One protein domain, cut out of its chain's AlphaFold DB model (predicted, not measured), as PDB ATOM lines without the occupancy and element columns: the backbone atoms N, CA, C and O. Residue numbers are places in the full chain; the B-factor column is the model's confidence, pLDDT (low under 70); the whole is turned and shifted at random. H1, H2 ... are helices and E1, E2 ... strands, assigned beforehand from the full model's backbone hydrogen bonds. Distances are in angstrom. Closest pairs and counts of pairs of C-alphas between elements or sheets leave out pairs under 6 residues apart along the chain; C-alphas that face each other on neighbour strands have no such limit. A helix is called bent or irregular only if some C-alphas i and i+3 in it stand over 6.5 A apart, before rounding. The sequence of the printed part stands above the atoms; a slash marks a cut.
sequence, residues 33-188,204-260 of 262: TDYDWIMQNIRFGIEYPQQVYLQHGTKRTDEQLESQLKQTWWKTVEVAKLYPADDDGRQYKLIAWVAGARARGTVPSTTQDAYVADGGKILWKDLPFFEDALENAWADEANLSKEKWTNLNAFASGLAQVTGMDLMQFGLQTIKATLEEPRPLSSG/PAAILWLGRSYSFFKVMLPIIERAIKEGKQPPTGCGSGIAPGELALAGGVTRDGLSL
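This is residues 33 to 188 and 204 to 260 of the 262 residues of an uncharacterized protein of Aureobasidium pullulans (UniProt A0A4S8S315). A flat slab of helices has H5 in its middle, with H1a, H2 and H3 side by side over one side of it and H6 and H7 over the other, while H4 packs on H2. A small ribbon of E1 and E2, with the short H9 in the loop between them, makes one end of the slab; H1b lies toward the other end, and residues 180 to 188 stick out. The printed part has 213 residues, with nine named helices and two named strands in the order H1 to H8, E1, H9, E2; the sheet E1 - E2 is antiparallel and the class is mostly helix. It is compact, with a radius of gyration of the C-alphas of 19.2 A, and spans 64 by 48 by 26 A.

Strands E1, residues 240 to 242, and E2, residues 257 to 259, are antiparallel at 128 degrees, with N 242 and O 257 within hydrogen-bond range at 2.9 A. H9, residues 246 to 250, touches no helix. E2 is near H6, residues 168 to 179. H7, residues 204 to 219, touches H6 at a steep tilt of 45 degrees, closest at the C-alphas of Ile 175 and Ala 206, 5.0 A. H7 and H8, residues 221 to 229, meet only through their link. H7 touches H5, residues 146 to 163, the same way at a shallow tilt of 8 degrees, closest at the C-alphas of Thr 150 and Ala 205, 4.7 A. H5 and H6 form a helical hairpin. H5 touches H3, residues 88 to 103, at a steep tilt of 44 degrees, closest at the C-alphas of Ile 95 and Leu 159, 5.4 A. H1, residues 35 to 56, was assigned as one helix by its hydrogen bonds but is bent, C-alphas 46 and 49 being 6.6 A apart; its arms are H1a, residues 35 to 46, and H1b, residues 49 to 56. H1a, H2, residues 62 to 82, and H3 form an up-and-down bundle, each running against the one before. H4, residues 130 to 139, touches H2, closest at the C-alphas of Trp 74 and Ala 133, 5.4 A. Every O i to N i+4 pair is within hydrogen-bond range in H1a, H1b, H3, H4, H5, H6, H8 and H9, against 16 of 17 in H2 and 9 of 12 in H7.

H1a begins at C-alpha 35, (244.514, 158.815, 260.528), and E2 ends at C-alpha 259, (220.666, 136.154, 279.679). H2 is 30.8 A long, H5 25.7 A, H7 23.4 A with a kink of 33 degrees near residue 212, and H3 21.2 A.

The C-alphas of Thr 58 and Ala 250, the two farthest apart, are 63.9 A apart. Residues 189 to 203 are not printed, and C-alphas 188 and 204 are 17.8 A apart across this cut. The link H3 to H4, residues 104 to 129, is long. The mean pLDDT of the printed part is 73.4; 86 residues are under 70, among them 49 to 61, 104 to 123 and 231 to 260.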
ATOM      1  N   THR A  33     249.649 155.681 257.903       66.94
ATOM      2  CA  THR A  33     249.723 156.238 259.261       66.94
ATOM      3  C   THR A  33     248.934 157.543 259.392       66.94
ATOM      4  O   THR A  33     248.892 158.132 260.471       66.94
ATOM      5  N   ASP A  34     248.350 158.036 258.295       75.31
ATOM      6  CA  ASP A  34     247.547 159.252 258.285       75.31
ATOM      7  C   ASP A  34     246.112 158.901 258.688       75.31
ATOM      8  O   ASP A  34     245.293 158.404 257.920       75.31
ATOM      9  N   TYR A  35     245.815 159.128 259.957       74.38
ATOM     10  CA  TYR A  35     244.514 158.815 260.528       74.38
ATOM     11  C   TYR A  35     243.448 159.868 260.208       74.38
ATOM     12  O   TYR A  35     242.255 159.591 260.363       74.38
ATOM     13  N   ASP A  36     243.843 161.053 259.736       78.44
ATOM     14  CA  ASP A  36     242.906 162.123 259.420       78.44
ATOM     15  C   ASP A  36     242.188 161.869 258.096       78.44
ATOM     16  O   ASP A  36     240.971 162.072 258.038       78.44
ATOM     17  N   TRP A  37     242.862 161.332 257.068       84.19
ATOM     18  CA  TRP A  37     242.157 160.930 255.841       84.19
ATOM     19  C   TRP A  37     241.161 159.791 256.111       84.19
ATOM     20  O   TRP A  37     240.063 159.803 255.552       84.19
ATOM     21  N   ILE A  38     241.504 158.837 256.991       83.94
ATOM     22  CA  ILE A  38     240.619 157.720 257.364       83.94
ATOM     23  C   ILE A  38     239.349 158.275 258.010       83.94
ATOM     24  O   ILE A  38     238.238 157.957 257.579       83.94
ATOM     25  N   MET A  39     239.511 159.170 258.989       81.75
ATOM     26  CA  MET A  39     238.392 159.841 259.651       81.75
ATOM     27  C   MET A  39     237.545 160.652 258.671       81.75
ATOM     28  O   MET A  39     236.318 160.626 258.752       81.75
ATOM     29  N   GLN A  40     238.174 161.355 257.728       84.06
ATOM     30  CA  GLN A  40     237.451 162.068 256.679       84.06
ATOM     31  C   GLN A  40     236.672 161.102 255.780       84.06
ATOM     32  O   GLN A  40     235.525 161.394 255.459       84.06
ATOM     33  N   ASN A  41     237.228 159.940 255.425       85.12
ATOM     34  CA  ASN A  41     236.526 158.941 254.612       85.12
ATOM     35  C   ASN A  41     235.250 158.446 255.303       85.12
ATOM     36  O   ASN A  41     234.198 158.395 254.667       85.12
ATOM     37  N   ILE A  42     235.332 158.143 256.603       86.56
ATOM     38  CA  ILE A  42     234.173 157.736 257.407       86.56
ATOM     39  C   ILE A  42     233.163 158.879 257.513       86.56
ATOM     40  O   ILE A  42     231.984 158.686 257.221       86.56
ATOM     41  N   ARG A  43     233.626 160.091 257.840       85.06
ATOM     42  CA  ARG A  43     232.777 161.285 257.904       85.06
ATOM     43  C   ARG A  43     232.030 161.511 256.590       85.06
ATOM     44  O   ARG A  43     230.816 161.672 256.612       85.06
ATOM     45  N   PHE A  44     232.720 161.491 255.450       83.44
ATOM     46  CA  PHE A  44     232.084 161.629 254.140       83.44
ATOM     47  C   PHE A  44     231.116 160.477 253.864       83.44
ATOM     48  O   PHE A  44     230.029 160.716 253.349       83.44
ATOM     49  N   GLY A  45     231.458 159.247 254.251       81.62
ATOM     50  CA  GLY A  45     230.568 158.091 254.141       81.62
ATOM     51  C   GLY A  45     229.264 158.234 254.930       81.62
ATOM     52  O   GLY A  45     228.252 157.680 254.508       81.62
ATOM     53  N   ILE A  46     229.274 158.994 256.027       80.12
ATOM     54  CA  ILE A  46     228.107 159.284 256.872       80.12
ATOM     55  C   ILE A  46     227.366 160.548 256.396       80.12
ATOM     56  O   ILE A  46     226.142 160.586 256.357       80.12
ATOM     57  N   GLU A  47     228.077 161.612 256.019       76.00
ATOM     58  CA  GLU A  47     227.483 162.915 255.677       76.00
ATOM     59  C   GLU A  47     226.990 163.006 254.232       76.00
ATOM     60  O   GLU A  47     225.940 163.591 253.957       76.00
ATOM     61  N   TYR A  48     227.737 162.429 253.296       74.44
ATOM     62  CA  TYR A  48     227.494 162.597 251.869       74.44
ATOM     63  C   TYR A  48     226.242 161.875 251.347       74.44
ATOM     64  O   TYR A  48     225.517 162.493 250.566       74.44
ATOM     65  N   PRO A  49     225.912 160.626 251.758       68.88
ATOM     66  CA  PRO A  49     224.684 159.976 251.297       68.88
ATOM     67  C   PRO A  49     223.440 160.806 251.619       68.88
ATOM     68  O   PRO A  49     222.563 160.942 250.772       68.88
ATOM     69  N   GLN A  50     223.406 161.430 252.800       65.19
ATOM     70  CA  GLN A  50     222.316 162.313 253.207       65.19
ATOM     71  C   GLN A  50     222.215 163.543 252.299       65.19
ATOM     72  O   GLN A  50     221.129 163.865 251.825       65.19
ATOM     73  N   GLN A  51     223.332 164.227 252.036       65.75
ATOM     74  CA  GLN A  51     223.339 165.414 251.174       65.75
ATOM     75  C   GLN A  51     222.905 165.080 249.746       65.75
ATOM     76  O   GLN A  51     222.078 165.787 249.178       65.75
ATOM     77  N   VAL A  52     223.402 163.976 249.186       63.53
ATOM     78  CA  VAL A  52     223.043 163.538 247.831       63.53
ATOM     79  C   VAL A  52     221.583 163.107 247.752       63.53
ATOM     80  O   VAL A  52     220.910 163.467 246.792       63.53
ATOM     81  N   TYR A  53     221.070 162.387 248.750       60.81
ATOM     82  CA  TYR A  53     219.662 161.988 248.783       60.81
ATOM     83  C   TYR A  53     218.731 163.206 248.878       60.81
ATOM     84  O   TYR A  53     217.762 163.315 248.131       60.81
ATOM     85  N   LEU A  54     219.072 164.182 249.727       59.84
ATOM     86  CA  LEU A  54     218.304 165.421 249.882       59.84
ATOM     87  C   LEU A  54     218.380 166.342 248.652       59.84
ATOM     88  O   LEU A  54     217.399 167.007 248.334       59.84
ATOM     89  N   GLN A  55     219.521 166.404 247.960       60.78
ATOM     90  CA  GLN A  55     219.737 167.320 246.826       60.78
ATOM     91  C   GLN A  55     219.405 166.702 245.460       60.78
ATOM     92  O   GLN A  55     219.162 167.425 244.490       60.78
ATOM     93  N   HIS A  56     219.431 165.375 245.348       55.69
ATOM     94  CA  HIS A  56     219.357 164.650 244.082       55.69
ATOM     95  C   HIS A  56     218.488 163.391 244.178       55.69
ATOM     96  O   HIS A  56     218.829 162.395 243.541       55.69
ATOM     97  N   GLY A  57     217.376 163.427 244.923       50.78
ATOM     98  CA  GLY A  57     216.463 162.286 245.152       50.78
ATOM     99  C   GLY A  57     215.981 161.528 243.900       50.78
ATOM    100  O   GLY A  57     215.391 160.466 244.011       50.78
ATOM    101  N   THR A  58     216.277 162.027 242.698       50.75
ATOM    102  CA  THR A  58     216.016 161.397 241.396       50.75
ATOM    103  C   THR A  58     217.220 160.698 240.736       50.75
ATOM    104  O   THR A  58     217.046 160.097 239.680       50.75
ATOM    105  N   LYS A  59     218.446 160.759 241.289       56.06
ATOM    106  CA  LYS A  59     219.673 160.239 240.631       56.06
ATOM    107  C   LYS A  59     220.227 158.924 241.182       56.06
ATOM    108  O   LYS A  59     221.075 158.332 240.519       56.06
ATOM    109  N   ARG A  60     219.820 158.480 242.373       60.28
ATOM    110  CA  ARG A  60     220.300 157.224 242.972       60.28
ATOM    111  C   ARG A  60     219.135 156.356 243.404       60.28
ATOM    112  O   ARG A  60     218.170 156.873 243.949       60.28
ATOM    113  N   THR A  61     219.254 155.056 243.155       67.88
ATOM    114  CA  THR A  61     218.264 154.067 243.592       67.88
ATOM    115  C   THR A  61     218.471 153.708 245.060       67.88
ATOM    116  O   THR A  61     219.580 153.838 245.589       67.88
ATOM    117  N   ASP A  62     217.425 153.196 245.702       71.44
ATOM    118  CA  ASP A  62     217.474 152.734 247.092       71.44
ATOM    119  C   ASP A  62     218.558 151.664 247.305       71.44
ATOM    120  O   ASP A  62     219.342 151.759 248.245       71.44
ATOM    121  N   GLU A  63     218.716 150.731 246.360       73.19
ATOM    122  CA  GLU A  63     219.784 149.715 246.376       73.19
ATOM    123  C   GLU A  63     221.200 150.319 246.420       73.19
ATOM    124  O   GLU A  63     222.104 149.796 247.079       73.19
ATOM    125  N   GLN A  64     221.426 151.425 245.700       74.25
ATOM    126  CA  GLN A  64     222.725 152.101 245.687       74.25
ATOM    127  C   GLN A  64     223.005 152.785 247.025       74.25
ATOM    128  O   GLN A  64     224.154 152.799 247.473       74.25
ATOM    129  N   LEU A  65     221.966 153.339 247.656       75.31
ATOM    130  CA  LEU A  65     222.064 153.931 248.983       75.31
ATOM    131  C   LEU A  65     222.362 152.857 250.037       75.31
ATOM    132  O   LEU A  65     223.316 153.017 250.797       75.31
ATOM    133  N   GLU A  66     221.642 151.734 250.028       78.62
ATOM    134  CA  GLU A  66     221.903 150.615 250.944       78.62
ATOM    135  C   GLU A  66     223.322 150.071 250.815       78.62
ATOM    136  O   GLU A  66     224.021 149.893 251.813       78.62
ATOM    137  N   SER A  67     223.767 149.819 249.581       80.31
ATOM    138  CA  SER A  67     225.115 149.319 249.312       80.31
ATOM    139  C   SER A  67     226.181 150.272 249.859       80.31
ATOM    140  O   SER A  67     227.145 149.841 250.500       80.31
ATOM    141  N   GLN A  68     225.973 151.583 249.695       80.31
ATOM    142  CA  GLN A  68     226.864 152.592 250.256       80.31
ATOM    143  C   GLN A  68     226.858 152.578 251.793       80.31
ATOM    144  O   GLN A  68     227.932 152.648 252.388       80.31
ATOM    145  N   LEU A  69     225.696 152.459 252.440       82.88
ATOM    146  CA  LEU A  69     225.592 152.400 253.906       82.88
ATOM    147  C   LEU A  69     226.281 151.159 254.474       82.88
ATOM    148  O   LEU A  69     227.117 151.285 255.368       82.88
ATOM    149  N   LYS A  70     226.008 149.980 253.898       87.00
ATOM    150  CA  LYS A  70     226.679 148.717 254.249       87.00
ATOM    151  C   LYS A  70     228.197 148.867 254.158       87.00
ATOM    152  O   LYS A  70     228.926 148.430 255.047       87.00
ATOM    153  N   GLN A  71     228.688 149.532 253.110       87.62
ATOM    154  CA  GLN A  71     230.116 149.790 252.949       87.62
ATOM    155  C   GLN A  71     230.656 150.797 253.978       87.62
ATOM    156  O   GLN A  71     231.747 150.581 254.505       87.62
ATOM    157  N   THR A  72     229.925 151.871 254.284       89.56
ATOM    158  CA  THR A  72     230.307 152.860 255.306       89.56
ATOM    159  C   THR A  72     230.434 152.213 256.684       89.56
ATOM    160  O   THR A  72     231.443 152.423 257.361       89.56
ATOM    161  N   TRP A  73     229.464 151.394 257.094       91.50
ATOM    162  CA  TRP A  73     229.506 150.734 258.400       91.50
ATOM    163  C   TRP A  73     230.597 149.682 258.487       91.50
ATOM    164  O   TRP A  73     231.364 149.699 259.446       91.50
ATOM    165  N   TRP A  74     230.762 148.863 257.445       92.75
ATOM    166  CA  TRP A  74     231.888 147.934 257.369       92.75
ATOM    167  C   TRP A  74     233.235 148.664 257.517       92.75
ATOM    168  O   TRP A  74     234.043 148.295 258.365       92.75
ATOM    169  N   LYS A  75     233.454 149.763 256.778       92.06
ATOM    170  CA  LYS A  75     234.681 150.573 256.911       92.06
ATOM    171  C   LYS A  75     234.851 151.138 258.318       92.06
ATOM    172  O   LYS A  75     235.959 151.141 258.837       92.06
ATOM    173  N   THR A  76     233.768 151.623 258.926       93.31
ATOM    174  CA  THR A  76     233.779 152.182 260.288       93.31
ATOM    175  C   THR A  76     234.260 151.137 261.293       93.31
ATOM    176  O   THR A  76     235.125 151.430 262.116       93.31
ATOM    177  N   VAL A  77     233.761 149.902 261.180       94.56
ATOM    178  CA  VAL A  77     234.155 148.776 262.036       94.56
ATOM    179  C   VAL A  77     235.604 148.345 261.780       94.56
ATOM    180  O   VAL A  77     236.345 148.120 262.733       94.56
ATOM    181  N   GLU A  78     236.060 148.297 260.525       92.44
ATOM    182  CA  GLU A  78     237.472 148.011 260.217       92.44
ATOM    183  C   GLU A  78     238.421 149.067 260.795       92.44
ATOM    184  O   GLU A  78     239.472 148.739 261.340       92.44
ATOM    185  N   VAL A  79     238.030 150.338 260.741       91.50
ATOM    186  CA  VAL A  79     238.793 151.437 261.339       91.50
ATOM    187  C   VAL A  79     238.802 151.341 262.867       91.50
ATOM    188  O   VAL A  79     239.847 151.554 263.483       91.50
ATOM    189  N   ALA A  80     237.685 150.950 263.485       93.62
ATOM    190  CA  ALA A  80     237.601 150.736 264.929       93.62
ATOM    191  C   ALA A  80     238.574 149.657 265.436       93.62
ATOM    192  O   ALA A  80     239.098 149.783 266.539       93.62
ATOM    193  N   LYS A  81     238.879 148.634 264.624       93.81
ATOM    194  CA  LYS A  81     239.899 147.616 264.945       93.81
ATOM    195  C   LYS A  81     241.320 148.201 264.981       93.81
ATOM    196  O   LYS A  81     242.193 147.642 265.640       93.81
ATOM    197  N   LEU A  82     241.580 149.298 264.267       90.56
ATOM    198  CA  LEU A  82     242.916 149.894 264.147       90.56
ATOM    199  C   LEU A  82     243.221 150.926 265.229       90.56
ATOM    200  O   LEU A  82     244.379 151.047 265.621       90.56
ATOM    201  N   TYR A  83     242.223 151.677 265.696       90.06
ATOM    202  CA  TYR A  83     242.462 152.709 266.702       90.06
ATOM    203  C   TYR A  83     242.755 152.096 268.068       90.06
ATOM    204  O   TYR A  83     241.891 151.396 268.595       90.06
ATOM    205  N   PRO A  84     243.929 152.366 268.664       91.12
ATOM    206  CA  PRO A  84     244.272 151.826 269.970       91.12
ATOM    207  C   PRO A  84     243.211 152.149 271.024       91.12
ATOM    208  O   PRO A  84     242.645 153.243 271.038       91.12
ATOM    209  N   ALA A  85     242.918 151.187 271.895       90.31
ATOM    210  CA  ALA A  85     241.938 151.343 272.968       90.31
ATOM    211  C   ALA A  85     242.309 152.436 273.989       90.31
ATOM    212  O   ALA A  85     241.424 152.942 274.672       90.31
ATOM    213  N   ASP A  86     243.594 152.781 274.089       87.62
ATOM    214  CA  ASP A  86     244.166 153.831 274.936       87.62
ATOM    215  C   ASP A  86     244.284 155.198 274.232       87.62
ATOM    216  O   ASP A  86     244.588 156.203 274.874       87.62
ATOM    217  N   ASP A  87     243.996 155.272 272.927       88.69
ATOM    218  CA  ASP A  87     243.893 156.531 272.182       88.69
ATOM    219  C   ASP A  87     242.462 157.083 272.279       88.69
ATOM    220  O   ASP A  87     241.665 157.028 271.331       88.69
ATOM    221  N   ASP A  88     242.133 157.624 273.456       83.56
ATOM    222  CA  ASP A  88     240.808 158.178 273.761       83.56
ATOM    223  C   ASP A  88     240.360 159.224 272.731       83.56
ATOM    224  O   ASP A  88     239.184 159.288 272.377       83.56
ATOM    225  N   GLY A  89     241.288 160.028 272.204       85.38
ATOM    226  CA  GLY A  89     240.979 161.071 271.228       85.38
ATOM    227  C   GLY A  89     240.440 160.499 269.916       85.38
ATOM    228  O   GLY A  89     239.404 160.954 269.415       85.38
ATOM    229  N   ARG A  90     241.109 159.485 269.354       87.31
ATOM    230  CA  ARG A  90     240.660 158.843 268.107       87.31
ATOM    231  C   ARG A  90     239.435 157.966 268.324       87.31
ATOM    232  O   ARG A  90     238.504 158.044 267.518       87.31
ATOM    233  N   GLN A  91     239.399 157.208 269.418       89.31
ATOM    234  CA  GLN A  91     238.241 156.404 269.808       89.31
ATOM    235  C   GLN A  91     236.991 157.279 269.950       89.31
ATOM    236  O   GLN A  91     235.973 157.036 269.297       89.31
ATOM    237  N   TYR A  92     237.087 158.367 270.719       88.31
ATOM    238  CA  TYR A  92     235.975 159.284 270.935       88.31
ATOM    239  C   TYR A  92     235.538 159.986 269.650       88.31
ATOM    240  O   TYR A  92     234.341 160.114 269.405       88.31
ATOM    241  N   LYS A  93     236.473 160.406 268.787       89.12
ATOM    242  CA  LYS A  93     236.135 161.041 267.504       89.12
ATOM    243  C   LYS A  93     235.320 160.102 266.609       89.12
ATOM    244  O   LYS A  93     234.333 160.547 266.029       89.12
ATOM    245  N   LEU A  94     235.676 158.816 266.528       90.44
ATOM    246  CA  LEU A  94     234.902 157.828 265.765       90.44
ATOM    247  C   LEU A  94     233.512 157.600 266.379       90.44
ATOM    248  O   LEU A  94     232.510 157.638 265.664       90.44
ATOM    249  N   ILE A  95     233.444 157.436 267.705       90.31
ATOM    250  CA  ILE A  95     232.183 157.294 268.452       90.31
ATOM    251  C   ILE A  95     231.275 158.506 268.218       90.31
ATOM    252  O   ILE A  95     230.091 158.341 267.928       90.31
ATOM    253  N   ALA A  96     231.823 159.720 268.282       86.94
ATOM    254  CA  ALA A  96     231.085 160.962 268.095       86.94
ATOM    255  C   ALA A  96     230.495 161.089 266.683       86.94
ATOM    256  O   ALA A  96     229.395 161.619 266.542       86.94
ATOM    257  N   TRP A  97     231.163 160.574 265.645       87.12
ATOM    258  CA  TRP A  97     230.593 160.549 264.293       87.12
ATOM    259  C   TRP A  97     229.378 159.629 264.192       87.12
ATOM    260  O   TRP A  97     228.364 160.034 263.624       87.12
ATOM    261  N   VAL A  98     229.447 158.427 264.770       87.88
ATOM    262  CA  VAL A  98     228.323 157.476 264.763       87.88
ATOM    263  C   VAL A  98     227.176 157.978 265.644       87.88
ATOM    264  O   VAL A  98     226.021 157.987 265.219       87.88
ATOM    265  N   ALA A  99     227.486 158.489 266.838       84.25
ATOM    266  CA  ALA A  99     226.510 159.112 267.728       84.25
ATOM    267  C   ALA A  99     225.855 160.343 267.084       84.25
ATOM    268  O   ALA A  99     224.638 160.512 267.143       84.25
ATOM    269  N   GLY A 100     226.655 161.180 266.421       80.00
ATOM    270  CA  GLY A 100     226.195 162.347 265.680       80.00
ATOM    271  C   GLY A 100     225.315 161.970 264.495       80.00
ATOM    272  O   GLY A 100     224.312 162.638 264.268       80.00
ATOM    273  N   ALA A 101     225.631 160.886 263.777       79.69
ATOM    274  CA  ALA A 101     224.748 160.328 262.755       79.69
ATOM    275  C   ALA A 101     223.395 159.964 263.378       79.69
ATOM    276  O   ALA A 101     222.370 160.487 262.949       79.69
ATOM    277  N   ARG A 102     223.400 159.182 264.465       77.25
ATOM    278  CA  ARG A 102     222.181 158.776 265.179       77.25
ATOM    279  C   ARG A 102     221.324 159.958 265.632       77.25
ATOM    280  O   ARG A 102     220.104 159.943 265.475       77.25
ATOM    281  N   ALA A 103     221.967 161.003 266.148       73.75
ATOM    282  CA  ALA A 103     221.306 162.212 266.627       73.75
ATOM    283  C   ALA A 103     220.636 163.038 265.513       73.75
ATOM    284  O   ALA A 103     219.738 163.823 265.810       73.75
ATOM    285  N   ARG A 104     221.015 162.857 264.236       69.88
ATOM    286  CA  ARG A 104     220.362 163.540 263.099       69.88
ATOM    287  C   ARG A 104     218.924 163.075 262.868       69.88
ATOM    288  O   ARG A 104     218.188 163.762 262.167       69.88
ATOM    289  N   GLY A 105     218.508 161.957 263.465       60.78
ATOM    290  CA  GLY A 105     217.127 161.490 263.422       60.78
ATOM    291  C   GLY A 105     216.654 161.120 262.013       60.78
ATOM    292  O   GLY A 105     217.413 160.594 261.196       60.78
ATOM    293  N   THR A 106     215.369 161.337 261.744       58.91
ATOM    294  CA  THR A 106     214.732 160.989 260.469       58.91
ATOM    295  C   THR A 106     215.112 161.993 259.390       58.91
ATOM    296  O   THR A 106     214.843 163.181 259.541       58.91
ATOM    297  N   VAL A 107     215.690 161.527 258.279       53.84
ATOM    298  CA  VAL A 107     215.793 162.341 257.060       53.84
ATOM    299  C   VAL A 107     214.423 162.303 256.385       53.84
ATOM    300  O   VAL A 107     214.011 161.222 255.959       53.84
ATOM    301  N   PRO A 108     213.691 163.426 256.288       48.84
ATOM    302  CA  PRO A 108     212.480 163.473 255.486       48.84
ATOM    303  C   PRO A 108     212.888 163.252 254.032       48.84
ATOM    304  O   PRO A 108     213.785 163.939 253.535       48.84
ATOM    305  N   SER A 109     212.275 162.285 253.358       47.34
ATOM    306  CA  SER A 109     212.497 162.154 251.924       47.34
ATOM    307  C   SER A 109     211.928 163.361 251.190       47.34
ATOM    308  O   SER A 109     210.916 163.939 251.590       47.34
ATOM    309  N   THR A 110     212.567 163.727 250.083       47.34
ATOM    310  CA  THR A 110     212.011 164.696 249.132       47.34
ATOM    311  C   THR A 110     210.806 164.126 248.372       47.34
ATOM    312  O   THR A 110     210.041 164.892 247.790       47.34
ATOM    313  N   THR A 111     210.576 162.812 248.441       47.00
ATOM    314  CA  THR A 111     209.403 162.110 247.906       47.00
ATOM    315  C   THR A 111     208.461 161.653 249.025       47.00
ATOM    316  O   THR A 111     208.188 160.473 249.107       47.00
ATOM    317  N   GLN A 112     207.998 162.561 249.895       44.75
ATOM    318  CA  GLN A 112     206.942 162.387 250.930       44.75
ATOM    319  C   GLN A 112     207.059 161.241 251.970       44.75
ATOM    320  O   GLN A 112     206.575 161.428 253.084       44.75
ATOM    321  N   ASP A 113     207.766 160.146 251.702       51.62
ATOM    322  CA  ASP A 113     207.903 158.977 252.563       51.62
ATOM    323  C   ASP A 113     209.343 158.870 253.053       51.62
ATOM    324  O   ASP A 113     210.270 158.792 252.250       51.62
ATOM    325  N   ALA A 114     209.563 158.893 254.371       54.84
ATOM    326  CA  ALA A 114     210.893 158.700 254.949       54.84
ATOM    327  C   ALA A 114     211.560 157.456 254.342       54.84
ATOM    328  O   ALA A 114     210.922 156.414 254.244       54.84
ATOM    329  N   TYR A 115     212.834 157.556 253.944       55.84
ATOM    330  CA  TYR A 115     213.561 156.390 253.446       55.84
ATOM    331  C   TYR A 115     213.611 155.320 254.540       55.84
ATOM    332  O   TYR A 115     214.200 155.529 255.609       55.84
ATOM    333  N   VAL A 116     212.967 154.194 254.251       58.69
ATOM    334  CA  VAL A 116     212.951 152.996 255.076       58.69
ATOM    335  C   VAL A 116     213.929 152.021 254.434       58.69
ATOM    336  O   VAL A 116     213.664 151.520 253.345       58.69
ATOM    337  N   ALA A 117     215.070 151.784 255.083       55.88
ATOM    338  CA  ALA A 117     215.958 150.700 254.666       55.88
ATOM    339  C   ALA A 117     215.234 149.355 254.843       55.88
ATOM    340  O   ALA A 117     214.335 149.260 255.692       55.88
ATOM    341  N   ASP A 118     215.630 148.327 254.087       49.81
ATOM    342  CA  ASP A 118     215.057 146.986 254.230       49.81
ATOM    343  C   ASP A 118     215.010 146.576 255.720       49.81
ATOM    344  O   ASP A 118     216.021 146.618 256.430       49.81
ATOM    345  N   GLY A 119     213.804 146.310 256.233       48.69
ATOM    346  CA  GLY A 119     213.559 146.078 257.664       48.69
ATOM    347  C   GLY A 119     212.954 147.234 258.481       48.69
ATOM    348  O   GLY A 119     212.967 147.165 259.710       48.69
ATOM    349  N   GLY A 120     212.394 148.285 257.870       49.69
ATOM    350  CA  GLY A 120     211.552 149.243 258.615       49.69
ATOM    351  C   GLY A 120     212.308 150.339 259.382       49.69
ATOM    352  O   GLY A 120     211.689 151.109 260.116       49.69
ATOM    353  N   LYS A 121     213.638 150.407 259.238       53.09
ATOM    354  CA  LYS A 121     214.527 151.270 260.033       53.09
ATOM    355  C   LYS A 121     214.740 152.640 259.373       53.09
ATOM    356  O   LYS A 121     214.985 152.739 258.169       53.09
ATOM    357  N   ILE A 122     214.695 153.705 260.174       60.06
ATOM    358  CA  ILE A 122     214.969 155.086 259.753       60.06
ATOM    359  C   ILE A 122     216.484 155.276 259.572       60.06
ATOM    360  O   ILE A 122     217.254 155.062 260.511       60.06
ATOM    361  N   LEU A 123     216.882 155.769 258.388       64.75
ATOM    362  CA  LEU A 123     218.261 155.862 257.874       64.75
ATOM    363  C   LEU A 123     219.367 156.178 258.896       64.75
ATOM    364  O   LEU A 123     220.431 155.576 258.831       64.75
ATOM    365  N   TRP A 124     219.166 157.137 259.803       70.94
ATOM    366  CA  TRP A 124     220.194 157.486 260.792       70.94
ATOM    367  C   TRP A 124     219.785 157.202 262.226       70.94
ATOM    368  O   TRP A 124     220.626 156.770 263.006       70.94
ATOM    369  N   LYS A 125     218.506 157.382 262.575       66.19
ATOM    370  CA  LYS A 125     218.002 157.098 263.927       66.19
ATOM    371  C   LYS A 125     218.309 155.661 264.366       66.19
ATOM    372  O   LYS A 125     218.683 155.443 265.521       66.19
ATOM    373  N   ASP A 126     218.192 154.724 263.428       68.75
ATOM    374  CA  ASP A 126     218.286 153.290 263.691       68.75
ATOM    375  C   ASP A 126     219.574 152.660 263.133       68.75
ATOM    376  O   ASP A 126     219.765 151.458 263.290       68.75
ATOM    377  N   LEU A 127     220.454 153.459 262.503       78.19
ATOM    378  CA  LEU A 127     221.752 153.038 261.947       78.19
ATOM    379  C   LEU A 127     221.667 151.684 261.198       78.19
ATOM    380  O   LEU A 127     222.265 150.694 261.627       78.19
ATOM    381  N   PRO A 128     220.909 151.601 260.088       76.94
ATOM    382  CA  PRO A 128     220.630 150.345 259.403       76.94
ATOM    383  C   PRO A 128     221.929 149.659 258.971       76.94
ATOM    384  O   PRO A 128     222.856 150.329 258.515       76.94
ATOM    385  N   PHE A 129     221.983 148.331 259.102       84.00
ATOM    386  CA  PHE A 129     223.142 147.472 258.802       84.00
ATOM    387  C   PHE A 129     224.382 147.672 259.694       84.00
ATOM    388  O   PHE A 129     225.384 146.983 259.504       84.00
ATOM    389  N   PHE A 130     224.364 148.612 260.646       87.50
ATOM    390  CA  PHE A 130     225.505 148.823 261.540       87.50
ATOM    391  C   PHE A 130     225.684 147.661 262.521       87.50
ATOM    392  O   PHE A 130     226.808 147.227 262.760       87.50
ATOM    393  N   GLU A 131     224.576 147.145 263.054       85.38
ATOM    394  CA  GLU A 131     224.575 145.968 263.921       85.38
ATOM    395  C   GLU A 131     225.105 144.741 263.174       85.38
ATOM    396  O   GLU A 131     226.083 144.163 263.627       85.38
ATOM    397  N   ASP A 132     224.607 144.461 261.963       87.75
ATOM    398  CA  ASP A 132     225.136 143.393 261.102       87.75
ATOM    399  C   ASP A 132     226.652 143.538 260.872       87.75
ATOM    400  O   ASP A 132     227.396 142.557 260.839       87.75
ATOM    401  N   ALA A 133     227.153 144.767 260.695       90.69
ATOM    402  CA  ALA A 133     228.585 145.008 260.528       90.69
ATOM    403  C   ALA A 133     229.386 144.673 261.800       90.69
ATOM    404  O   ALA A 133     230.501 144.156 261.693       90.69
ATOM    405  N   LEU A 134     228.829 144.942 262.985       91.44
ATOM    406  CA  LEU A 134     229.417 144.536 264.263       91.44
ATOM    407  C   LEU A 134     229.325 143.022 264.464       91.44
ATOM    408  O   LEU A 134     230.341 142.416 264.779       91.44
ATOM    409  N   GLU A 135     228.175 142.397 264.213       90.56
ATOM    410  CA  GLU A 135     227.994 140.942 264.316       90.56
ATOM    411  C   GLU A 135     228.998 140.187 263.448       90.56
ATOM    412  O   GLU A 135     229.687 139.291 263.934       90.56
ATOM    413  N   ASN A 136     229.171 140.611 262.195       91.19
ATOM    414  CA  ASN A 136     230.165 140.027 261.296       91.19
ATOM    415  C   ASN A 136     231.599 140.185 261.828       91.19
ATOM    416  O   ASN A 136     232.423 139.290 261.659       91.19
ATOM    417  N   ALA A 137     231.916 141.311 262.471       91.50
ATOM    418  CA  ALA A 137     233.233 141.520 263.065       91.50
ATOM    419  C   ALA A 137     233.438 140.732 264.367       91.50
ATOM    420  O   ALA A 137     234.569 140.342 264.650       91.50
ATOM    421  N   TRP A 138     232.373 140.488 265.137       90.88
ATOM    422  CA  TRP A 138     232.397 139.638 266.331       90.88
ATOM    423  C   TRP A 138     232.525 138.158 265.974       90.88
ATOM    424  O   TRP A 138     233.292 137.447 266.615       90.88
ATOM    425  N   ALA A 139     231.858 137.705 264.910       88.69
ATOM    426  CA  ALA A 139     231.990 136.341 264.399       88.69
ATOM    427  C   ALA A 139     233.432 136.006 263.965       88.69
ATOM    428  O   ALA A 139     233.839 134.846 264.001       88.69
ATOM    429  N   ASP A 140     234.219 137.022 263.606       85.94
ATOM    430  CA  ASP A 140     235.628 136.899 263.223       85.94
ATOM    431  C   ASP A 140     236.598 136.960 264.425       85.94
ATOM    432  O   ASP A 140     237.810 137.070 264.227       85.94
ATOM    433  N   GLU A 141     236.103 136.880 265.675       86.69
ATOM    434  CA  GLU A 141     236.914 136.927 266.909       86.69
ATOM    435  C   GLU A 141     238.179 136.080 266.764       86.69
ATOM    436  O   GLU A 141     239.280 136.587 266.972       86.69
ATOM    437  N   ALA A 142     238.037 134.816 266.356       83.81
ATOM    438  CA  ALA A 142     239.132 133.857 266.241       83.81
ATOM    439  C   ALA A 142     240.323 134.388 265.421       83.81
ATOM    440  O   ALA A 142     241.470 134.206 265.830       83.81
ATOM    441  N   ASN A 143     240.063 135.118 264.332       86.88
ATOM    442  CA  ASN A 143     241.086 135.578 263.389       86.88
ATOM    443  C   ASN A 143     241.668 136.960 263.728       86.88
ATOM    444  O   ASN A 143     242.686 137.366 263.160       86.88
ATOM    445  N   LEU A 144     241.054 137.707 264.647       89.19
ATOM    446  CA  LEU A 144     241.555 139.022 265.047       89.19
ATOM    447  C   LEU A 144     242.803 138.907 265.934       89.19
ATOM    448  O   LEU A 144     242.944 137.977 266.718       89.19
ATOM    449  N   SER A 145     243.721 139.872 265.883       90.56
ATOM    450  CA  SER A 145     244.768 139.937 266.912       90.56
ATOM    451  C   SER A 145     244.174 140.394 268.250       90.56
ATOM    452  O   SER A 145     243.085 140.978 268.288       90.56
ATOM    453  N   LYS A 146     244.901 140.171 269.351       90.69
ATOM    454  CA  LYS A 146     244.538 140.699 270.675       90.69
ATOM    455  C   LYS A 146     244.282 142.209 270.631       90.69
ATOM    456  O   LYS A 146     243.291 142.682 271.190       90.69
ATOM    457  N   GLU A 147     245.151 142.964 269.959       92.75
ATOM    458  CA  GLU A 147     245.032 144.420 269.845       92.75
ATOM    459  C   GLU A 147     243.763 144.798 269.088       92.75
ATOM    460  O   GLU A 147     242.950 145.560 269.604       92.75
ATOM    461  N   LYS A 148     243.537 144.208 267.907       93.56
ATOM    462  CA  LYS A 148     242.353 144.507 267.089       93.56
ATOM    463  C   LYS A 148     241.051 144.185 267.816       93.56
ATOM    464  O   LYS A 148     240.101 144.962 267.737       93.56
ATOM    465  N   TRP A 149     241.018 143.068 268.540       94.44
ATOM    466  CA  TRP A 149     239.875 142.683 269.361       94.44
ATOM    467  C   TRP A 149     239.614 143.688 270.486       94.44
ATOM    468  O   TRP A 149     238.483 144.140 270.676       94.44
ATOM    469  N   THR A 150     240.668 144.087 271.197       94.69
ATOM    470  CA  THR A 150     240.576 145.055 272.299       94.69
ATOM    471  C   THR A 150     240.110 146.421 271.795       94.69
ATOM    472  O   THR A 150     239.198 147.008 272.372       94.69
ATOM    473  N   ASN A 151     240.667 146.892 270.680       95.44
ATOM    474  CA  ASN A 151     240.318 148.158 270.034       95.44
ATOM    475  C   ASN A 151     238.850 148.201 269.591       95.44
ATOM    476  O   ASN A 151     238.139 149.172 269.858       95.44
ATOM    477  N   LEU A 152     238.372 147.117 268.977       95.88
ATOM    478  CA  LEU A 152     236.981 146.989 268.556       95.88
ATOM    479  C   LEU A 152     236.018 147.007 269.756       95.88
ATOM    480  O   LEU A 152     234.998 147.698 269.727       95.88
ATOM    481  N   ASN A 153     236.358 146.297 270.837       94.62
ATOM    482  CA  ASN A 153     235.564 146.296 272.068       94.62
ATOM    483  C   ASN A 153     235.608 147.657 272.781       94.62
ATOM    484  O   ASN A 153     234.595 148.084 273.338       94.62
ATOM    485  N   ALA A 154     236.730 148.382 272.724       94.19
ATOM    486  CA  ALA A 154     236.807 149.764 273.190       94.19
ATOM    487  C   ALA A 154     235.841 150.652 272.401       94.19
ATOM    488  O   ALA A 154     235.041 151.372 272.992       94.19
ATOM    489  N   PHE A 155     235.827 150.556 271.078       94.94
ATOM    490  CA  PHE A 155     234.894 151.332 270.270       94.94
ATOM    491  C   PHE A 155     233.426 151.011 270.604       94.94
ATOM    492  O   PHE A 155     232.659 151.917 270.940       94.94
ATOM    493  N   ALA A 156     233.037 149.733 270.579       93.06
ATOM    494  CA  ALA A 156     231.645 149.325 270.782       93.06
ATOM    495  C   ALA A 156     231.132 149.649 272.193       93.06
ATOM    496  O   ALA A 156     230.039 150.199 272.338       93.06
ATOM    497  N   SER A 157     231.935 149.392 273.229       90.06
ATOM    498  CA  SER A 157     231.569 149.725 274.613       90.06
ATOM    499  C   SER A 157     231.436 151.234 274.838       90.06
ATOM    500  O   SER A 157     230.556 151.679 275.575       90.06
ATOM    501  N   GLY A 158     232.282 152.041 274.190       89.44
ATOM    502  CA  GLY A 158     232.200 153.501 274.258       89.44
ATOM    503  C   GLY A 158     230.979 154.036 273.517       89.44
ATOM    504  O   GLY A 158     230.266 154.901 274.025       89.44
ATOM    505  N   LEU A 159     230.681 153.470 272.347       88.00
ATOM    506  CA  LEU A 159     229.482 153.807 271.594       88.00
ATOM    507  C   LEU A 159     228.213 153.468 272.383       88.00
ATOM    508  O   LEU A 159     227.334 154.323 272.494       88.00
ATOM    509  N   ALA A 160     228.143 152.274 272.982       83.62
ATOM    510  CA  ALA A 160     227.040 151.853 273.846       83.62
ATOM    511  C   ALA A 160     226.823 152.841 275.002       83.62
ATOM    512  O   ALA A 160     225.700 153.271 275.255       83.62
ATOM    513  N   GLN A 161     227.909 153.268 275.652       81.69
ATOM    514  CA  GLN A 161     227.859 154.226 276.753       81.69
ATOM    515  C   GLN A 161     227.333 155.603 276.322       81.69
ATOM    516  O   GLN A 161     226.503 156.181 277.022       81.69
ATOM    517  N   VAL A 162     227.810 156.141 275.195       78.88
ATOM    518  CA  VAL A 162     227.456 157.497 274.735       78.88
ATOM    519  C   VAL A 162     226.043 157.554 274.163       78.88
ATOM    520  O   VAL A 162     225.333 158.539 274.344       78.88
ATOM    521  N   THR A 163     225.633 156.512 273.444       73.00
ATOM    522  CA  THR A 163     224.382 156.532 272.676       73.00
ATOM    523  C   THR A 163     223.244 155.769 273.344       73.00
ATOM    524  O   THR A 163     222.101 155.912 272.914       73.00
ATOM    525  N   GLY A 164     223.532 154.920 274.334       68.44
ATOM    526  CA  GLY A 164     222.569 153.948 274.852       68.44
ATOM    527  C   GLY A 164     222.102 152.954 273.784       68.44
ATOM    528  O   GLY A 164     220.992 152.438 273.887       68.44
ATOM    529  N   MET A 165     222.874 152.758 272.704       70.81
ATOM    530  CA  MET A 165     222.605 151.689 271.741       70.81
ATOM    531  C   MET A 165     222.653 150.345 272.448       70.81
ATOM    532  O   MET A 165     223.474 150.129 273.344       70.81
ATOM    533  N   ASP A 166     221.806 149.438 271.987       72.06
ATOM    534  CA  ASP A 166     221.760 148.091 272.515       72.06
ATOM    535  C   ASP A 166     222.882 147.225 271.934       72.06
ATOM    536  O   ASP A 166     222.698 146.371 271.081       72.06
ATOM    537  N   LEU A 167     224.105 147.524 272.364       81.81
ATOM    538  CA  LEU A 167     225.308 146.777 271.999       81.81
ATOM    539  C   LEU A 167     225.782 145.899 273.159       81.81
ATOM    540  O   LEU A 167     226.867 145.324 273.105       81.81
ATOM    541  N   MET A 168     224.991 145.798 274.230       77.50
ATOM    542  CA  MET A 168     225.371 145.048 275.424       77.50
ATOM    543  C   MET A 168     225.474 143.555 275.169       77.50
ATOM    544  O   MET A 168     226.262 142.901 275.849       77.50
ATOM    545  N   GLN A 169     224.750 143.027 274.180       80.25
ATOM    546  CA  GLN A 169     224.898 141.636 273.763       80.25
ATOM    547  C   GLN A 169     226.358 141.293 273.435       80.25
ATOM    548  O   GLN A 169     226.863 140.279 273.907       80.25
ATOM    549  N   PHE A 170     227.073 142.191 272.750       87.19
ATOM    550  CA  PHE A 170     228.488 142.024 272.419       87.19
ATOM    551  C   PHE A 170     229.369 142.036 273.669       87.19
ATOM    552  O   PHE A 170     230.287 141.231 273.793       87.19
ATOM    553  N   GLY A 171     229.063 142.917 274.625       86.62
ATOM    554  CA  GLY A 171     229.757 142.961 275.909       86.62
ATOM    555  C   GLY A 171     229.549 141.701 276.741       86.62
ATOM    556  O   GLY A 171     230.513 141.153 277.271       86.62
ATOM    557  N   LEU A 172     228.312 141.209 276.818       82.94
ATOM    558  CA  LEU A 172     227.971 139.972 277.520       82.94
ATOM    559  C   LEU A 172     228.636 138.758 276.866       82.94
ATOM    560  O   LEU A 172     229.196 137.934 277.582       82.94
ATOM    561  N   GLN A 173     228.639 138.674 275.532       86.06
ATOM    562  CA  GLN A 173     229.362 137.634 274.795       86.06
ATOM    563  C   GLN A 173     230.860 137.669 275.113       86.06
ATOM    564  O   GLN A 173     231.417 136.641 275.486       86.06
ATOM    565  N   THR A 174     231.497 138.845 275.063       90.00
ATOM    566  CA  THR A 174     232.923 138.994 275.396       90.00
ATOM    567  C   THR A 174     233.214 138.593 276.847       90.00
ATOM    568  O   THR A 174     234.193 137.894 277.110       90.00
ATOM    569  N   ILE A 175     232.379 139.005 277.806       86.81
ATOM    570  CA  ILE A 175     232.550 138.669 279.229       86.81
ATOM    571  C   ILE A 175     232.374 137.165 279.460       86.81
ATOM    572  O   ILE A 175     233.240 136.550 280.082       86.81
ATOM    573  N   LYS A 176     231.312 136.564 278.915       82.94
ATOM    574  CA  LYS A 176     231.049 135.122 278.989       82.94
ATOM    575  C   LYS A 176     232.206 134.322 278.389       82.94
ATOM    576  O   LYS A 176     232.742 133.437 279.052       82.94
ATOM    577  N   ALA A 177     232.647 134.690 277.186       84.94
ATOM    578  CA  ALA A 177     233.792 134.073 276.525       84.94
ATOM    579  C   ALA A 177     235.065 134.142 277.380       84.94
ATOM    580  O   ALA A 177     235.848 133.201 277.406       84.94
ATOM    581  N   THR A 178     235.268 135.243 278.106       84.75
ATOM    582  CA  THR A 178     236.467 135.450 278.927       84.75
ATOM    583  C   THR A 178     236.418 134.707 280.264       84.75
ATOM    584  O   THR A 178     237.448 134.204 280.709       84.75
ATOM    585  N   LEU A 179     235.267 134.707 280.943       83.00
ATOM    586  CA  LEU A 179     235.160 134.335 282.362       83.00
ATOM    587  C   LEU A 179     234.388 133.037 282.618       83.00
ATOM    588  O   LEU A 179     234.593 132.419 283.661       83.00
ATOM    589  N   GLU A 180     233.495 132.640 281.713       78.88
ATOM    590  CA  GLU A 180     232.612 131.482 281.901       78.88
ATOM    591  C   GLU A 180     232.975 130.308 280.987       78.88
ATOM    592  O   GLU A 180     232.770 129.150 281.355       78.88
ATOM    593  N   GLU A 181     233.507 130.579 279.795       81.81
ATOM    594  CA  GLU A 181     233.854 129.531 278.837       81.81
ATOM    595  C   GLU A 181     235.221 128.894 279.145       81.81
ATOM    596  O   GLU A 181     236.175 129.600 279.483       81.81
ATOM    597  N   PRO A 182     235.366 127.562 278.998       76.69
ATOM    598  CA  PRO A 182     236.647 126.896 279.205       76.69
ATOM    599  C   PRO A 182     237.662 127.351 278.147       76.69
ATOM    600  O   PRO A 182     237.562 126.967 276.984       76.69
ATOM    601  N   ARG A 183     238.647 128.164 278.544       79.50
ATOM    602  CA  ARG A 183     239.693 128.698 277.657       79.50
ATOM    603  C   ARG A 183     241.069 128.648 278.327       79.50
ATOM    604  O   ARG A 183     241.153 128.705 279.557       79.50
ATOM    605  N   PRO A 184     242.167 128.550 277.555       79.69
ATOM    606  CA  PRO A 184     243.508 128.578 278.128       79.69
ATOM    607  C   PRO A 184     243.769 129.928 278.809       79.69
ATOM    608  O   PRO A 184     243.399 130.980 278.291       79.69
ATOM    609  N   LEU A 185     244.426 129.910 279.972       75.88
ATOM    610  CA  LEU A 185     244.707 131.133 280.734       75.88
ATOM    611  C   LEU A 185     245.702 132.060 280.020       75.88
ATOM    612  O   LEU A 185     245.577 133.279 280.099       75.88
ATOM    613  N   SER A 186     246.680 131.486 279.319       75.69
ATOM    614  CA  SER A 186     247.735 132.205 278.603       75.69
ATOM    615  C   SER A 186     247.985 131.558 277.244       75.69
ATOM    616  O   SER A 186     247.674 130.384 277.046       75.69
ATOM    617  N   SER A 187     248.576 132.309 276.320       65.19
ATOM    618  CA  SER A 187     248.797 131.940 274.916       65.19
ATOM    619  C   SER A 187     249.858 130.840 274.691       65.19
ATOM    620  O   SER A 187     250.413 130.752 273.601       65.19
ATOM    621  N   GLY A 188     250.191 130.011 275.693       56.56
ATOM    622  CA  GLY A 188     251.341 129.101 275.641       56.56
ATOM    623  C   GLY A 188     251.128 127.708 276.249       56.56
ATOM    624  O   GLY A 188     250.815 127.574 277.428       56.56
ATOM    625  N   PRO A 204     241.415 142.139 278.490       91.12
ATOM    626  CA  PRO A 204     241.387 143.590 278.298       91.12
ATOM    627  C   PRO A 204     240.057 144.091 277.716       91.12
ATOM    628  O   PRO A 204     239.520 145.098 278.173       91.12
ATOM    629  N   ALA A 205     239.485 143.359 276.755       92.19
ATOM    630  CA  ALA A 205     238.194 143.682 276.160       92.19
ATOM    631  C   ALA A 205     237.044 143.537 277.170       92.19
ATOM    632  O   ALA A 205     236.191 144.420 277.262       92.19
ATOM    633  N   ALA A 206     237.043 142.468 277.972       89.00
ATOM    634  CA  ALA A 206     236.048 142.272 279.028       89.00
ATOM    635  C   ALA A 206     236.108 143.381 280.093       89.00
ATOM    636  O   ALA A 206     235.068 143.892 280.510       89.00
ATOM    637  N   ILE A 207     237.311 143.815 280.488       86.69
ATOM    638  CA  ILE A 207     237.502 144.920 281.441       86.69
ATOM    639  C   ILE A 207     236.920 146.229 280.899       86.69
ATOM    640  O   ILE A 207     236.283 146.960 281.656       86.69
ATOM    641  N   LEU A 208     237.085 146.526 279.606       89.56
ATOM    642  CA  LEU A 208     236.498 147.724 278.992       89.56
ATOM    643  C   LEU A 208     234.973 147.721 279.105       89.56
ATOM    644  O   LEU A 208     234.381 148.727 279.506       89.56
ATOM    645  N   TRP A 209     234.343 146.583 278.811       88.75
ATOM    646  CA  TRP A 209     232.904 146.424 278.984       88.75
ATOM    647  C   TRP A 209     232.496 146.550 280.442       88.75
ATOM    648  O   TRP A 209     231.579 147.311 280.715       88.75
ATOM    649  N   LEU A 210     233.176 145.904 281.389       83.38
ATOM    650  CA  LEU A 210     232.875 146.027 282.824       83.38
ATOM    651  C   LEU A 210     233.034 147.470 283.335       83.38
ATOM    652  O   LEU A 210     232.161 147.989 284.028       83.38
ATOM    653  N   GLY A 211     234.104 148.158 282.936       79.19
ATOM    654  CA  GLY A 211     234.361 149.543 283.327       79.19
ATOM    655  C   GLY A 211     233.328 150.522 282.766       79.19
ATOM    656  O   GLY A 211     232.885 151.433 283.464       79.19
ATOM    657  N   ARG A 212     232.894 150.323 281.517       77.06
ATOM    658  CA  ARG A 212     231.937 151.218 280.841       77.06
ATOM    659  C   ARG A 212     230.479 150.840 281.092       77.06
ATOM    660  O   ARG A 212     229.607 151.712 281.068       77.06
ATOM    661  N   SER A 213     230.213 149.580 281.428       63.34
ATOM    662  CA  SER A 213     228.891 149.095 281.827       63.34
ATOM    663  C   SER A 213     228.463 149.597 283.201       63.34
ATOM    664  O   SER A 213     227.269 149.598 283.455       63.34
ATOM    665  N   TYR A 214     229.340 150.166 284.037       54.72
ATOM    666  CA  TYR A 214     228.895 150.934 285.213       54.72
ATOM    667  C   TYR A 214     227.885 152.037 284.834       54.72
ATOM    668  O   TYR A 214     226.890 152.245 285.529       54.72
ATOM    669  N   SER A 215     228.059 152.686 283.676       51.59
ATOM    670  CA  SER A 215     227.070 153.629 283.139       51.59
ATOM    671  C   SER A 215     225.810 152.926 282.619       51.59
ATOM    672  O   SER A 215     224.713 153.441 282.812       51.59
ATOM    673  N   PHE A 216     225.929 151.733 282.025       53.81
ATOM    674  CA  PHE A 216     224.784 150.911 281.601       53.81
ATOM    675  C   PHE A 216     223.940 150.435 282.798       53.81
ATOM    676  O   PHE A 216     222.731 150.655 282.828       53.81
ATOM    677  N   PHE A 217     224.570 149.870 283.829       57.19
ATOM    678  CA  PHE A 217     223.928 149.455 285.076       57.19
ATOM    679  C   PHE A 217     223.308 150.632 285.838       57.19
ATOM    680  O   PHE A 217     222.337 150.450 286.565       57.19
ATOM    681  N   LYS A 218     223.822 151.852 285.658       54.41
ATOM    682  CA  LYS A 218     223.254 153.055 286.277       54.41
ATOM    683  C   LYS A 218     222.115 153.686 285.469       54.41
ATOM    684  O   LYS A 218     221.233 154.297 286.066       54.41
ATOM    685  N   VAL A 219     222.136 153.584 284.139       52.69
ATOM    686  CA  VAL A 219     221.205 154.305 283.250       52.69
ATOM    687  C   VAL A 219     220.161 153.378 282.631       52.69
ATOM    688  O   VAL A 219     218.976 153.682 282.699       52.69
ATOM    689  N   MET A 220     220.570 152.244 282.064       55.19
ATOM    690  CA  MET A 220     219.690 151.327 281.332       55.19
ATOM    691  C   MET A 220     219.078 150.249 282.222       55.19
ATOM    692  O   MET A 220     217.883 149.992 282.098       55.19
ATOM    693  N   LEU A 221     219.837 149.667 283.161       60.72
ATOM    694  CA  LEU A 221     219.295 148.649 284.071       60.72
ATOM    695  C   LEU A 221     218.055 149.155 284.838       60.72
ATOM    696  O   LEU A 221     217.053 148.449 284.823       60.72
ATOM    697  N   PRO A 222     218.012 150.386 285.393       62.00
ATOM    698  CA  PRO A 222     216.804 150.880 286.058       62.00
ATOM    699  C   PRO A 222     215.609 151.077 285.111       62.00
ATOM    700  O   PRO A 222     214.458 150.979 285.537       62.00
ATOM    701  N   ILE A 223     215.859 151.376 283.830       59.22
ATOM    702  CA  ILE A 223     214.816 151.515 282.800       59.22
ATOM    703  C   ILE A 223     214.249 150.137 282.442       59.22
ATOM    704  O   ILE A 223     213.032 149.987 282.341       59.22
ATOM    705  N   ILE A 224     215.116 149.131 282.309       59.38
ATOM    706  CA  ILE A 224     214.746 147.732 282.064       59.38
ATOM    707  C   ILE A 224     213.979 147.170 283.268       59.38
ATOM    708  O   ILE A 224     212.885 146.639 283.095       59.38
ATOM    709  N   GLU A 225     214.489 147.365 284.488       58.16
ATOM    710  CA  GLU A 225     213.827 146.968 285.738       58.16
ATOM    711  C   GLU A 225     212.424 147.582 285.844       58.16
ATOM    712  O   GLU A 225     211.468 146.906 286.227       58.16
ATOM    713  N   ARG A 226     212.275 148.857 285.463       63.22
ATOM    714  CA  ARG A 226     210.972 149.528 285.428       63.22
ATOM    715  C   ARG A 226     210.048 148.930 284.369       63.22
ATOM    716  O   ARG A 226     208.891 148.676 284.681       63.22
ATOM    717  N   ALA A 227     210.539 148.694 283.154       59.09
ATOM    718  CA  ALA A 227     209.742 148.110 282.076       59.09
ATOM    719  C   ALA A 227     209.211 146.720 282.459       59.09
ATOM    720  O   ALA A 227     208.008 146.485 282.357       59.09
ATOM    721  N   ILE A 228     210.071 145.856 283.009       57.88
ATOM    722  CA  ILE A 228     209.699 144.523 283.505       57.88
ATOM    723  C   ILE A 228     208.656 144.635 284.625       57.88
ATOM    724  O   ILE A 228     207.623 143.968 284.577       57.88
ATOM    725  N   LYS A 229     208.874 145.523 285.604       63.22
ATOM    726  CA  LYS A 229     207.937 145.742 286.719       63.22
ATOM    727  C   LYS A 229     206.572 146.271 286.262       63.22
ATOM    728  O   LYS A 229     205.560 145.981 286.891       63.22
ATOM    729  N   GLU A 230     206.542 147.047 285.185       70.94
ATOM    730  CA  GLU A 230     205.322 147.586 284.577       70.94
ATOM    731  C   GLU A 230     204.661 146.614 283.583       70.94
ATOM    732  O   GLU A 230     203.658 146.975 282.966       70.94
ATOM    733  N   GLY A 231     205.203 145.402 283.399       57.19
ATOM    734  CA  GLY A 231     204.703 144.429 282.421       57.19
ATOM    735  C   GLY A 231     204.867 144.886 280.967       57.19
ATOM    736  O   GLY A 231     204.173 144.397 280.078       57.19
ATOM    737  N   LYS A 232     205.757 145.851 280.720       61.84
ATOM    738  CA  LYS A 232     206.087 146.358 279.388       61.84
ATOM    739  C   LYS A 232     207.275 145.587 278.838       61.84
ATOM    740  O   LYS A 232     208.156 145.163 279.585       61.84
ATOM    741  N   GLN A 233     207.327 145.449 277.516       49.72
ATOM    742  CA  GLN A 233     208.534 144.944 276.877       49.72
ATOM    743  C   GLN A 233     209.707 145.866 277.238       49.72
ATOM    744  O   GLN A 233     209.583 147.089 277.078       49.72
ATOM    745  N   PRO A 234     210.824 145.316 277.747       52.12
ATOM    746  CA  PRO A 234     212.038 146.096 277.882       52.12
ATOM    747  C   PRO A 234     212.446 146.624 276.498       52.12
ATOM    748  O   PRO A 234     212.024 146.062 275.480       52.12
ATOM    749  N   PRO A 235     213.247 147.703 276.439       53.28
ATOM    750  CA  PRO A 235     213.870 148.121 275.188       53.28
ATOM    751  C   PRO A 235     214.452 146.890 274.481       53.28
ATOM    752  O   PRO A 235     215.073 146.046 275.130       53.28
ATOM    753  N   THR A 236     214.165 146.742 273.188       46.12
ATOM    754  CA  THR A 236     214.579 145.582 272.387       46.12
ATOM    755  C   THR A 236     216.064 145.276 272.579       46.12
ATOM    756  O   THR A 236     216.855 146.206 272.466       46.12
ATOM    757  N   GLY A 237     216.353 143.989 272.845       50.50
ATOM    758  CA  GLY A 237     217.658 143.308 272.758       50.50
ATOM    759  C   GLY A 237     218.522 143.208 274.037       50.50
ATOM    760  O   GLY A 237     219.615 142.649 274.018       50.50
ATOM    761  N   CYS A 238     217.974 143.523 275.214       44.31
ATOM    762  CA  CYS A 238     218.624 143.193 276.497       44.31
ATOM    763  C   CYS A 238     218.644 141.685 276.866       44.31
ATOM    764  O   CYS A 238     218.907 141.334 278.014       44.31
ATOM    765  N   GLY A 239     218.398 140.768 275.927       47.31
ATOM    766  CA  GLY A 239     218.211 139.346 276.232       47.31
ATOM    767  C   GLY A 239     216.930 139.075 277.036       47.31
ATOM    768  O   GLY A 239     216.237 139.987 277.494       47.31
ATOM    769  N   SER A 240     216.561 137.803 277.179       45.31
ATOM    770  CA  SER A 240     215.437 137.416 278.037       45.31
ATOM    771  C   SER A 240     215.855 137.521 279.504       45.31
ATOM    772  O   SER A 240     216.917 137.018 279.874       45.31
ATOM    773  N   GLY A 241     215.020 138.143 280.341       50.06
ATOM    774  CA  GLY A 241     215.217 138.124 281.792       50.06
ATOM    775  C   GLY A 241     215.216 136.683 282.308       50.06
ATOM    776  O   GLY A 241     214.326 135.906 281.958       50.06
ATOM    777  N   ILE A 242     216.222 136.317 283.102       50.47
ATOM    778  CA  ILE A 242     216.357 134.986 283.707       50.47
ATOM    779  C   ILE A 242     216.517 135.120 285.218       50.47
ATOM    780  O   ILE A 242     217.279 135.954 285.708       50.47
ATOM    781  N   ALA A 243     215.813 134.255 285.947       47.94
ATOM    782  CA  ALA A 243     215.942 134.140 287.391       47.94
ATOM    783  C   ALA A 243     217.390 133.787 287.795       47.94
ATOM    784  O   ALA A 243     218.032 132.970 287.127       47.94
ATOM    785  N   PRO A 244     217.922 134.377 288.878       52.44
ATOM    786  CA  PRO A 244     219.289 134.130 289.316       52.44
ATOM    787  C   PRO A 244     219.518 132.644 289.628       52.44
ATOM    788  O   PRO A 244     218.703 131.993 290.281       52.44
ATOM    789  N   GLY A 245     220.649 132.106 289.164       53.88
ATOM    790  CA  GLY A 245     221.065 130.734 289.470       53.88
ATOM    791  C   GLY A 245     221.482 130.552 290.935       53.88
ATOM    792  O   GLY A 245     221.718 131.522 291.655       53.88
ATOM    793  N   GLU A 246     221.635 129.300 291.374       59.25
ATOM    794  CA  GLU A 246     221.876 128.946 292.787       59.25
ATOM    795  C   GLU A 246     223.097 129.645 293.413       59.25
ATOM    796  O   GLU A 246     223.043 130.078 294.561       59.25
ATOM    797  N   LEU A 247     224.179 129.828 292.649       56.59
ATOM    798  CA  LEU A 247     225.379 130.540 293.107       56.59
ATOM    799  C   LEU A 247     225.135 132.041 293.321       56.59
ATOM    800  O   LEU A 247     225.653 132.625 294.271       56.59
ATOM    801  N   ALA A 248     224.329 132.669 292.462       54.97
ATOM    802  CA  ALA A 248     223.967 134.077 292.596       54.97
ATOM    803  C   ALA A 248     223.030 134.283 293.798       54.97
ATOM    804  O   ALA A 248     223.224 135.216 294.580       54.97
ATOM    805  N   LEU A 249     222.089 133.356 294.007       60.59
ATOM    806  CA  LEU A 249     221.229 133.322 295.194       60.59
ATOM    807  C   LEU A 249     222.046 133.167 296.485       60.59
ATOM    808  O   LEU A 249     221.812 133.899 297.447       60.59
ATOM    809  N   ALA A 250     223.050 132.284 296.495       61.06
ATOM    810  CA  ALA A 250     223.959 132.116 297.630       61.06
ATOM    811  C   ALA A 250     224.781 133.387 297.931       61.06
ATOM    812  O   ALA A 250     225.106 133.654 299.085       61.06
ATOM    813  N   GLY A 251     225.069 134.198 296.907       62.66
ATOM    814  CA  GLY A 251     225.709 135.512 297.027       62.66
ATOM    815  C   GLY A 251     224.767 136.663 297.402       62.66
ATOM    816  O   GLY A 251     225.197 137.815 297.416       62.66
ATOM    817  N   GLY A 252     223.489 136.388 297.686       62.53
ATOM    818  CA  GLY A 252     222.495 137.404 298.046       62.53
ATOM    819  C   GLY A 252     221.900 138.167 296.857       62.53
ATOM    820  O   GLY A 252     221.203 139.166 297.055       62.53
ATOM    821  N   VAL A 253     222.138 137.715 295.624       55.00
ATOM    822  CA  VAL A 253     221.514 138.292 294.429       55.00
ATOM    823  C   VAL A 253     220.087 137.764 294.322       55.00
ATOM    824  O   VAL A 253     219.854 136.596 294.031       55.00
ATOM    825  N   THR A 254     219.125 138.647 294.566       56.38
ATOM    826  CA  THR A 254     217.683 138.335 294.584       56.38
ATOM    827  C   THR A 254     216.939 138.835 293.346       56.38
ATOM    828  O   THR A 254     215.723 138.695 293.266       56.38
ATOM    829  N   ARG A 255     217.652 139.455 292.400       51.53
ATOM    830  CA  ARG A 255     217.076 140.075 291.201       51.53
ATOM    831  C   ARG A 255     217.350 139.237 289.959       51.53
ATOM    832  O   ARG A 255     218.427 138.655 289.841       51.53
ATOM    833  N   ASP A 256     216.390 139.242 289.039       52.16
ATOM    834  CA  ASP A 256     216.524 138.639 287.713       52.16
ATOM    835  C   ASP A 256     217.667 139.301 286.930       52.16
ATOM    836  O   ASP A 256     217.835 140.524 286.946       52.16
ATOM    837  N   GLY A 257     218.474 138.470 286.273       52.69
ATOM    838  CA  GLY A 257     219.598 138.880 285.439       52.69
ATOM    839  C   GLY A 257     219.243 138.910 283.953       52.69
ATOM    840  O   GLY A 257     218.175 138.468 283.531       52.69
ATOM    841  N   LEU A 258     220.169 139.419 283.142       52.03
ATOM    842  CA  LEU A 258     220.081 139.364 281.683       52.03
ATOM    843  C   LEU A 258     220.745 138.072 281.201       52.03
ATOM    844  O   LEU A 258     221.864 137.768 281.615       52.03
ATOM    845  N   SER A 259     220.077 137.323 280.327       44.81
ATOM    846  CA  SER A 259     220.666 136.154 279.679       44.81
ATOM    847  C   SER A 259     220.533 136.243 278.167       44.81
ATOM    848  O   SER A 259     219.482 136.605 277.635       44.81
ATOM    849  N   LEU A 260     221.615 135.887 277.477       40.22
ATOM    850  CA  LEU A 260     221.581 135.613 276.048       40.22
ATOM    851  C   LEU A 260     220.881 134.263 275.853       40.22
ATOM    852  O   LEU A 260     221.246 133.284 276.509       40.22
TER     853      LEU A 260